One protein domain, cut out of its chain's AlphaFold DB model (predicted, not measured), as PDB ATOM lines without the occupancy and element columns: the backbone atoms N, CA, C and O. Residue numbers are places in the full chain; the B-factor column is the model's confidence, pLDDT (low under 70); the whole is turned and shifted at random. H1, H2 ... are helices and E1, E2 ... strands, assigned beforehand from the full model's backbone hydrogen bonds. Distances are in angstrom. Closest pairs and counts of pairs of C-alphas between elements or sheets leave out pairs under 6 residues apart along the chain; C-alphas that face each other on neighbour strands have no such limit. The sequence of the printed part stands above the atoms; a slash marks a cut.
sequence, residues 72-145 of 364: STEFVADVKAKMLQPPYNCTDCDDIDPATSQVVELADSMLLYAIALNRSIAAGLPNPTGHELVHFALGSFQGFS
ATOM      1  N   SER A  72      28.105  39.006 -37.281       63.91
ATOM      2  CA  SER A  72      26.689  39.189 -37.553       63.91
ATOM      3  C   SER A  72      26.521  38.935 -39.049       63.91
ATOM      4  O   SER A  72      27.293  39.434 -39.869       63.91
ATOM      5  N   THR A  73      25.541  38.122 -39.426       70.75
ATOM      6  CA  THR A  73      25.139  37.935 -40.831       70.75
ATOM      7  C   THR A  73      24.993  39.281 -41.557       70.75
ATOM      8  O   THR A  73      25.265  39.389 -42.750       70.75
ATOM      9  N   GLU A  74      24.668  40.325 -40.794       81.31
ATOM     10  CA  GLU A  74      24.680  41.737 -41.160       81.31
ATOM     11  C   GLU A  74      26.027  42.248 -41.699       81.31
ATOM     12  O   GLU A  74      26.031  42.931 -42.717       81.31
ATOM     13  N   PHE A  75      27.168  41.925 -41.080       83.94
ATOM     14  CA  PHE A  75      28.481  42.379 -41.557       83.94
ATOM     15  C   PHE A  75      28.804  41.805 -42.938       83.94
ATOM     16  O   PHE A  75      29.200  42.538 -43.842       83.94
ATOM     17  N   VAL A  76      28.587  40.500 -43.132       82.25
ATOM     18  CA  VAL A  76      28.806  39.862 -44.441       82.25
ATOM     19  C   VAL A  76      27.842  40.436 -45.483       82.25
ATOM     20  O   VAL A  76      28.249  40.685 -46.618       82.25
ATOM     21  N   ALA A  77      26.588  40.701 -45.103       85.00
ATOM     22  CA  ALA A  77      25.615  41.347 -45.979       85.00
ATOM     23  C   ALA A  77      26.028  42.781 -46.367       85.00
ATOM     24  O   ALA A  77      25.920  43.140 -47.539       85.00
ATOM     25  N   ASP A  78      26.554  43.578 -45.429       87.88
ATOM     26  CA  ASP A  78      27.061  44.931 -45.701       87.88
ATOM     27  C   ASP A  78      28.283  44.901 -46.628       87.88
ATOM     28  O   ASP A  78      28.370  45.694 -47.565       87.88
ATOM     29  N   VAL A  79      29.202  43.947 -46.433       87.25
ATOM     30  CA  VAL A  79      30.350  43.774 -47.334       87.25
ATOM     31  C   VAL A  79      29.877  43.456 -48.750       87.25
ATOM     32  O   VAL A  79      30.311  44.128 -49.685       87.25
ATOM     33  N   LYS A  80      28.953  42.501 -48.925       86.19
ATOM     34  CA  LYS A  80      28.382  42.181 -50.247       86.19
ATOM     35  C   LYS A  80      27.733  43.412 -50.885       86.19
ATOM     36  O   LYS A  80      28.032  43.746 -52.028       86.19
ATOM     37  N   ALA A  81      26.929  44.152 -50.119       88.69
ATOM     38  CA  ALA A  81      26.287  45.374 -50.597       88.69
ATOM     39  C   ALA A  81      27.298  46.458 -51.019       88.69
ATOM     40  O   ALA A  81      27.082  47.147 -52.017       88.69
ATOM     41  N   LYS A  82      28.414  46.608 -50.295       89.06
ATOM     42  CA  LYS A  82      29.478  47.574 -50.615       89.06
ATOM     43  C   LYS A  82      30.355  47.151 -51.786       89.06
ATOM     44  O   LYS A  82      30.817  48.020 -52.517       89.06
ATOM     45  N   MET A  83      30.563  45.853 -51.999       88.50
ATOM     46  CA  MET A  83      31.319  45.352 -53.157       88.50
ATOM     47  C   MET A  83      30.638  45.697 -54.490       88.50
ATOM     48  O   MET A  83      31.325  45.898 -55.492       88.50
ATOM     49  N   LEU A  84      29.310  45.849 -54.485       89.44
ATOM     50  CA  LEU A  84      28.524  46.313 -55.634       89.44
ATOM     51  C   LEU A  84      28.678  47.821 -55.909       89.44
ATOM     52  O   LEU A  84      28.287  48.292 -56.975       89.44
ATOM     53  N   GLN A  85      29.228  48.589 -54.964       90.25
ATOM     54  CA  GLN A  85      29.400  50.037 -55.075       90.25
ATOM     55  C   GLN A  85      30.821  50.413 -55.547       90.25
ATOM     56  O   GLN A  85      31.757  49.606 -55.462       90.25
ATOM     57  N   PRO A  86      31.032  51.655 -56.027       90.50
ATOM     58  CA  PRO A  86      32.369  52.152 -56.339       90.50
ATOM     59  C   PRO A  86      33.281  52.128 -55.097       90.50
ATOM     60  O   PRO A  86      32.814  52.451 -54.004       90.50
ATOM     61  N   PRO A  87      34.583  51.807 -55.228       89.12
ATOM     62  CA  PRO A  87      35.352  51.665 -56.470       89.12
ATOM     63  C   PRO A  87      35.326  50.260 -57.093       89.12
ATOM     64  O   PRO A  87      35.866  50.089 -58.182       89.12
ATOM     65  N   TYR A  88      34.745  49.266 -56.417       88.81
ATOM     66  CA  TYR A  88      34.855  47.865 -56.827       88.81
ATOM     67  C   TYR A  88      33.862  47.487 -57.929       88.81
ATOM     68  O   TYR A  88      34.261  46.794 -58.860       88.81
ATOM     69  N   ASN A  89      32.607  47.962 -57.855       88.81
ATOM     70  CA  ASN A  89      31.537  47.674 -58.828       88.81
ATOM     71  C   ASN A  89      31.487  46.189 -59.248       88.81
ATOM     72  O   ASN A  89      31.330  45.869 -60.427       88.81
ATOM     73  N   CYS A  90      31.681  45.278 -58.292       85.69
ATOM     74  CA  CYS A  90      31.806  43.858 -58.579       85.69
ATOM     75  C   CYS A  90      30.433  43.191 -58.583       85.69
ATOM     76  O   CYS A  90      29.846  42.997 -57.523       85.69
ATOM     77  N   THR A  91      29.942  42.815 -59.762       82.81
ATOM     78  CA  THR A  91      28.636  42.158 -59.937       82.81
ATOM     79  C   THR A  91      28.646  40.668 -59.612       82.81
ATOM     80  O   THR A  91      27.590  40.108 -59.358       82.81
ATOM     81  N   ASP A  92      29.826  40.042 -59.597       81.56
ATOM     82  CA  ASP A  92      29.984  38.593 -59.419       81.56
ATOM     83  C   ASP A  92      30.588  38.245 -58.038       81.56
ATOM     84  O   ASP A  92      31.051  37.131 -57.807       81.56
ATOM     85  N   CYS A  93      30.608  39.203 -57.101       77.00
ATOM     86  CA  CYS A  93      31.188  39.057 -55.756       77.00
ATOM     87  C   CYS A  93      30.162  38.637 -54.686       77.00
ATOM     88  O   CYS A  93      30.337  38.929 -53.500       77.00
ATOM     89  N   ASP A  94      29.086  37.958 -55.082       71.44
ATOM     90  CA  ASP A  94      27.979  37.613 -54.182       71.44
ATOM     91  C   ASP A  94      28.240  36.342 -53.356       71.44
ATOM     92  O   ASP A  94      27.630  36.145 -52.297       71.44
ATOM     93  N   ASP A  95      29.188  35.506 -53.781       73.38
ATOM     94  CA  ASP A  95      29.551  34.248 -53.121       73.38
ATOM     95  C   ASP A  95      30.685  34.431 -52.098       73.38
ATOM     96  O   ASP A  95      31.764  33.845 -52.176       73.38
ATOM     97  N   ILE A  96      30.464  35.326 -51.131       73.12
ATOM     98  CA  ILE A  96      31.335  35.428 -49.954       73.12
ATOM     99  C   ILE A  96      30.832  34.430 -48.916       73.12
ATOM    100  O   ILE A  96      29.860  34.707 -48.204       73.12
ATOM    101  N   ASP A  97      31.510  33.288 -48.838       71.62
ATOM    102  CA  ASP A  97      31.353  32.319 -47.758       71.62
ATOM    103  C   ASP A  97      32.309  32.680 -46.600       71.62
ATOM    104  O   ASP A  97      33.532  32.631 -46.774       71.62
ATOM    105  N   PRO A  98      31.801  33.043 -45.407       66.06
ATOM    106  CA  PRO A  98      32.643  33.336 -44.246       66.06
ATOM    107  C   PRO A  98      33.495  32.138 -43.790       66.06
ATOM    108  O   PRO A  98      34.501  32.344 -43.116       66.06
ATOM    109  N   ALA A  99      33.147  30.902 -44.168       64.31
ATOM    110  CA  ALA A  99      33.959  29.727 -43.855       64.31
ATOM    111  C   ALA A  99      35.262  29.664 -44.675       64.31
ATOM    112  O   ALA A  99      36.251  29.093 -44.220       64.31
ATOM    113  N   THR A 100      35.306  30.271 -45.863       68.19
ATOM    114  CA  THR A 100      36.497  30.258 -46.738       68.19
ATOM    115  C   THR A 100      37.153  31.629 -46.873       68.19
ATOM    116  O   THR A 100      38.358  31.725 -47.108       68.19
ATOM    117  N   SER A 101      36.387  32.698 -46.681       74.62
ATOM    118  CA  SER A 101      36.833  34.071 -46.868       74.62
ATOM    119  C   SER A 101      37.509  34.658 -45.622       74.62
ATOM    120  O   SER A 101      37.072  34.436 -44.496       74.62
ATOM    121  N   GLN A 102      38.562  35.460 -45.822       81.12
ATOM    122  CA  GLN A 102      39.325  36.146 -44.759       81.12
ATOM    123  C   GLN A 102      38.846  37.586 -44.489       81.12
ATOM    124  O   GLN A 102      39.573  38.426 -43.952       81.12
ATOM    125  N   VAL A 103      37.627  37.911 -44.927       84.44
ATOM    126  CA  VAL A 103      37.075  39.275 -44.866       84.44
ATOM    127  C   VAL A 103      36.946  39.774 -43.426       84.44
ATOM    128  O   VAL A 103      37.204  40.948 -43.159       84.44
ATOM    129  N   VAL A 104      36.579  38.894 -42.492       84.19
ATOM    130  CA  VAL A 104      36.387  39.258 -41.081       84.19
ATOM    131  C   VAL A 104      37.725  39.605 -40.425       84.19
ATOM    132  O   VAL A 104      37.839  40.616 -39.737       84.19
ATOM    133  N   GLU A 105      38.765  38.819 -40.687       85.69
ATOM    134  CA  GLU A 105      40.106  39.053 -40.153       85.69
ATOM    135  C   GLU A 105      40.737  40.316 -40.734       85.69
ATOM    136  O   GLU A 105      41.405  41.061 -40.014       85.69
ATOM    137  N   LEU A 106      40.495  40.590 -42.018       89.62
ATOM    138  CA  LEU A 106      40.942  41.833 -42.632       89.62
ATOM    139  C   LEU A 106      40.241  43.043 -41.997       89.62
ATOM    140  O   LEU A 106      40.904  44.036 -41.691       89.62
ATOM    141  N   ALA A 107      38.938  42.957 -41.727       90.00
ATOM    142  CA  ALA A 107      38.213  44.015 -41.026       90.00
ATOM    143  C   ALA A 107      38.741  44.232 -39.599       90.00
ATOM    144  O   ALA A 107      38.967  45.376 -39.196       90.00
ATOM    145  N   ASP A 108      39.031  43.151 -38.874       91.00
ATOM    146  CA  ASP A 108      39.641  43.222 -37.543       91.00
ATOM    147  C   ASP A 108      41.044  43.836 -37.578       91.00
ATOM    148  O   ASP A 108      41.398  44.601 -36.682       91.00
ATOM    149  N   SER A 109      41.828  43.568 -38.625       93.25
ATOM    150  CA  SER A 109      43.156  44.170 -38.798       93.25
ATOM    151  C   SER A 109      43.086  45.689 -39.006       93.25
ATOM    152  O   SER A 109      43.870  46.437 -38.417       93.25
ATOM    153  N   MET A 110      42.097  46.166 -39.770       94.38
ATOM    154  CA  MET A 110      41.864  47.599 -39.978       94.38
ATOM    155  C   MET A 110      41.351  48.274 -38.706       94.38
ATOM    156  O   MET A 110      41.779  49.381 -38.368       94.38
ATOM    157  N   LEU A 111      40.474  47.594 -37.964       94.19
ATOM    158  CA  LEU A 111      40.006  48.069 -36.669       94.19
ATOM    159  C   LEU A 111      41.161  48.160 -35.662       94.19
ATOM    160  O   LEU A 111      41.294  49.177 -34.980       94.19
ATOM    161  N   LEU A 112      42.036  47.153 -35.615       95.94
ATOM    162  CA  LEU A 112      43.238  47.165 -34.781       95.94
ATOM    163  C   LEU A 112      44.147  48.347 -35.127       95.94
ATOM    164  O   LEU A 112      44.624  49.024 -34.218       95.94
ATOM    165  N   TYR A 113      44.352  48.633 -36.414       95.12
ATOM    166  CA  TYR A 113      45.126  49.796 -36.849       95.12
ATOM    167  C   TYR A 113      44.529  51.111 -36.322       95.12
ATOM    168  O   TYR A 113      45.243  51.922 -35.728       95.12
ATOM    169  N   ALA A 114      43.213  51.303 -36.463       95.75
ATOM    170  CA  ALA A 114      42.528  52.494 -35.958       95.75
ATOM    171  C   ALA A 114      42.616  52.613 -34.424       95.75
ATOM    172  O   ALA A 114      42.838  53.704 -33.893       95.75
ATOM    173  N   ILE A 115      42.491  51.493 -33.705       95.44
ATOM    174  CA  ILE A 115      42.638  51.440 -32.245       95.44
ATOM    175  C   ILE A 115      44.070  51.793 -31.830       95.44
ATOM    176  O   ILE A 115      44.253  52.601 -30.917       95.44
ATOM    177  N   ALA A 116      45.077  51.223 -32.493       95.94
ATOM    178  CA  ALA A 116      46.483  51.497 -32.212       95.94
ATOM    179  C   ALA A 116      46.821  52.978 -32.448       95.94
ATOM    180  O   ALA A 116      47.480  53.594 -31.612       95.94
ATOM    181  N   LEU A 117      46.300  53.575 -33.526       95.69
ATOM    182  CA  LEU A 117      46.494  54.994 -33.829       95.69
ATOM    183  C   LEU A 117      45.808  55.897 -32.794       95.69
ATOM    184  O   LEU A 117      46.392  56.865 -32.317       95.69
ATOM    185  N   ASN A 118      44.582  55.565 -32.388       96.25
ATOM    186  CA  ASN A 118      43.892  56.315 -31.340       96.25
ATOM    187  C   ASN A 118      44.667  56.260 -30.008       96.25
ATOM    188  O   ASN A 118      44.833  57.272 -29.325       96.25
ATOM    189  N   ARG A 119      45.215  55.088 -29.662       95.88
ATOM    190  CA  ARG A 119      46.065  54.911 -28.476       95.88
ATOM    191  C   ARG A 119      47.372  55.700 -28.571       95.88
ATOM    192  O   ARG A 119      47.780  56.274 -27.563       95.88
ATOM    193  N   SER A 120      48.001  55.775 -29.745       96.69
ATOM    194  CA  SER A 120      49.228  56.564 -29.925       96.69
ATOM    195  C   SER A 120      48.964  58.061 -29.751       96.69
ATOM    196  O   SER A 120      49.709  58.738 -29.042       96.69
ATOM    197  N   ILE A 121      47.864  58.568 -30.322       95.81
ATOM    198  CA  ILE A 121      47.437  59.966 -30.177       95.81
ATOM    199  C   ILE A 121      47.173  60.285 -28.701       95.81
ATOM    200  O   ILE A 121      47.668  61.293 -28.194       95.81
ATOM    201  N   ALA A 122      46.457  59.406 -27.991       95.69
ATOM    202  CA  ALA A 122      46.195  59.555 -26.559       95.69
ATOM    203  C   ALA A 122      47.480  59.534 -25.708       95.69
ATOM    204  O   ALA A 122      47.537  60.186 -24.666       95.69
ATOM    205  N   ALA A 123      48.520  58.833 -26.164       94.94
ATOM    206  CA  ALA A 123      49.841  58.807 -25.541       94.94
ATOM    207  C   ALA A 123      50.742  60.001 -25.929       94.94
ATOM    208  O   ALA A 123      51.891  60.061 -25.494       94.94
ATOM    209  N   GLY A 124      50.247  60.957 -26.725       95.25
ATOM    210  CA  GLY A 124      50.993  62.148 -27.143       95.25
ATOM    211  C   GLY A 124      51.840  61.970 -28.409       95.25
ATOM    212  O   GLY A 124      52.643  62.846 -28.724       95.25
ATOM    213  N   LEU A 125      51.655  60.871 -29.149       94.69
ATOM    214  CA  LEU A 125      52.323  60.579 -30.422       94.69
ATOM    215  C   LEU A 125      51.301  60.598 -31.573       94.69
ATOM    216  O   LEU A 125      50.761  59.551 -31.944       94.69
ATOM    217  N   PRO A 126      51.011  61.779 -32.156       92.38
ATOM    218  CA  PRO A 126      49.993  61.904 -33.196       92.38
ATOM    219  C   PRO A 126      50.411  61.305 -34.545       92.38
ATOM    220  O   PRO A 126      49.552  60.851 -35.290       92.38
ATOM    221  N   ASN A 127      51.715  61.273 -34.841       93.31
ATOM    222  CA  ASN A 127      52.273  60.734 -36.085       93.31
ATOM    223  C   ASN A 127      53.348  59.678 -35.771       93.31
ATOM    224  O   ASN A 127      54.536  59.961 -35.943       93.31
ATOM    225  N   PRO A 128      52.968  58.493 -35.257       93.50
ATOM    226  CA  PRO A 128      53.927  57.443 -34.938       93.50
ATOM    227  C   PRO A 128      54.520  56.842 -36.219       93.50
ATOM    228  O   PRO A 128      53.838  56.682 -37.235       93.50
ATOM    229  N   THR A 129      55.789  56.451 -36.165       94.50
ATOM    230  CA  THR A 129      56.374  55.562 -37.175       94.50
ATOM    231  C   THR A 129      55.761  54.162 -37.071       94.50
ATOM    232  O   THR A 129      55.203  53.788 -36.040       94.50
ATOM    233  N   GLY A 130      55.881  53.342 -38.123       90.56
ATOM    234  CA  GLY A 130      55.340  51.977 -38.103       90.56
ATOM    235  C   GLY A 130      55.869  51.134 -36.934       90.56
ATOM    236  O   GLY A 130      55.109  50.391 -36.325       90.56
ATOM    237  N   HIS A 131      57.143  51.301 -36.568       91.12
ATOM    238  CA  HIS A 131      57.743  50.596 -35.435       91.12
ATOM    239  C   HIS A 131      57.136  51.026 -34.090       91.12
ATOM    240  O   HIS A 131      56.827  50.185 -33.253       91.12
ATOM    241  N   GLU A 132      56.896  52.326 -33.906       92.81
ATOM    242  CA  GLU A 132      56.267  52.859 -32.692       92.81
ATOM    243  C   GLU A 132      54.790  52.460 -32.597       92.81
ATOM    244  O   GLU A 132      54.319  52.083 -31.525       92.81
ATOM    245  N   LEU A 133      54.065  52.495 -33.719       94.31
ATOM    246  CA  LEU A 133      52.635  52.188 -33.770       94.31
ATOM    247  C   LEU A 133      52.336  50.745 -33.345       94.31
ATOM    248  O   LEU A 133      51.355  50.498 -32.644       94.31
ATOM    249  N   VAL A 134      53.189  49.797 -33.737       92.62
ATOM    250  CA  VAL A 134      53.007  48.373 -33.429       92.62
ATOM    251  C   VAL A 134      52.970  48.120 -31.917       92.62
ATOM    252  O   VAL A 134      52.194  47.285 -31.459       92.62
ATOM    253  N   HIS A 135      53.701  48.892 -31.108       92.19
ATOM    254  CA  HIS A 135      53.647  48.760 -29.648       92.19
ATOM    255  C   HIS A 135      52.291  49.173 -29.045       92.19
ATOM    256  O   HIS A 135      51.913  48.659 -27.992       92.19
ATOM    257  N   PHE A 136      51.523  50.034 -29.720       94.38
ATOM    258  CA  PHE A 136      50.170  50.425 -29.298       94.38
ATOM    259  C   PHE A 136      49.082  49.413 -29.696       94.38
ATOM    260  O   PHE A 136      47.950  49.499 -29.202       94.38
ATOM    261  N   ALA A 137      49.417  48.435 -30.545       93.38
ATOM    262  CA  ALA A 137      48.520  47.344 -30.927       93.38
ATOM    263  C   ALA A 137      48.321  46.312 -29.801       93.38
ATOM    264  O   ALA A 137      47.349  45.561 -29.822       93.38
ATOM    265  N   LEU A 138      49.205  46.293 -28.799       92.62
ATOM    266  CA  LEU A 138      49.142  45.357 -27.680       92.62
ATOM    267  C   LEU A 138      47.849  45.529 -26.869       92.62
ATOM    268  O   LEU A 138      47.431  46.644 -26.547       92.62
ATOM    269  N   GLY A 139      47.215  44.415 -26.505       90.38
ATOM    270  CA  GLY A 139      46.000  44.390 -25.691       90.38
ATOM    271  C   GLY A 139      44.830  43.699 -26.384       90.38
ATOM    272  O   GLY A 139      44.983  43.077 -27.430       90.38
ATOM    273  N   SER A 140      43.651  43.794 -25.770       92.19
ATOM    274  CA  SER A 140      42.436  43.142 -26.269       92.19
ATOM    275  C   SER A 140      41.429  44.156 -26.803       92.19
ATOM    276  O   SER A 140      41.343  45.276 -26.288       92.19
ATOM    277  N   PHE A 141      40.665  43.766 -27.818       92.56
ATOM    278  CA  PHE A 141      39.549  44.540 -28.354       92.56
ATOM    279  C   PHE A 141      38.450  43.618 -28.889       92.56
ATOM    280  O   PHE A 141      38.691  42.456 -29.214       92.56
ATOM    281  N   GLN A 142      37.229  44.145 -28.966       90.50
ATOM    282  CA  GLN A 142      36.107  43.441 -29.575       90.50
ATOM    283  C   GLN A 142      36.119  43.701 -31.084       90.50
ATOM    284  O   GLN A 142      35.891  44.832 -31.514       90.50
ATOM    285  N   GLY A 143      36.406  42.661 -31.863       87.94
ATOM    286  CA  GLY A 143      36.326  42.670 -33.319       87.94
ATOM    287  C   GLY A 143      35.070  41.974 -33.846       87.94
ATOM    288  O   GLY A 143      34.219  41.497 -33.088       87.94
ATOM    289  N   PHE A 144      34.990  41.886 -35.169       84.25
ATOM    290  CA  PHE A 144      33.993  41.132 -35.921       84.25
ATOM    291  C   PHE A 144      34.194  39.616 -35.795       84.25
ATOM    292  O   PHE A 144      33.220  38.875 -35.877       84.25
ATOM    293  N   SER A 145      35.423  39.133 -35.559       81.44
ATOM    294  CA  SER A 145      35.667  37.710 -35.262       81.44
ATOM    295  C   SER A 145      35.460  37.343 -33.787       81.44
ATOM    296  O   SER A 145      35.655  36.189 -33.421       81.44
TER     297      SER A 145
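AT A GLANCE: This is residues 72 to 145 of the 364 residues of the protein "ANF_receptor domain-containing protein" of Angiostrongylus cantonensis (UniProt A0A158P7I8). One long helix, H2, runs along the longest direction of a loose, elongated shape; H1 stands crosswise near the first residues of H2, joined to it by a long loop, and past the last residues of H2 the backbone folds back through the short H3 into the strand E1, which returns beside H2 with its closest approach at Asp 108 and Gly 143. The printed part has 74 residues, with three named helices and one named strand in the order H1, H2, H3, E1; its class is mostly helix. The radius of gyration of the C-alphas is 15.6 A, and the C-alphas span 44 by 25 by 18 A.

IN THESE COORDINATES: Find C-alpha 73 at (25.139, 37.935, -40.831); from there H1, residues 73 to 83, runs 15.7 A. Next look for C-alpha 103 at (37.075, 39.275, -44.866), where H2, residues 103 to 122, begins its 28.8 A. H3 holds residues 130 to 136 and measures 10.3 A. E1, residues 139 to 143, covers 12.4 A and ends at C-alpha 143, (36.326, 42.670, -33.319).

HOW THE PARTS SIT: H1 and H2 are near each other, with 7 pairs of C-alphas within 10 A, the closest 8.3 A apart. H2 touches H3 with residues 116 to 120 alone, about perpendicular at 87 degrees; look at the C-alphas of Ala 116 and Phe 136, the closest, 4.8 A apart. The closest C-alphas of H2 and E1, those of Asp 108 and Gly 143, are 5.4 A apart. E1 pairs with no named strand. H1 is apart from H3 and E1. In H1 and H2 every O i to N i+4 pair is within hydrogen-bond range; in H3 it is 1 of 3, beside 2 of 4 O i to N i+3 pairs.

THE WHOLE: The C-alphas of Asp 92 and Gly 124, the two farthest apart, are 45.1 A from each other. The printed part has no cut. The link from H1 to H2, residues 84 to 102, is long. Mean pLDDT of the printed part is 87.5; look for values under 70 at residue 72 and residues 98 to 100.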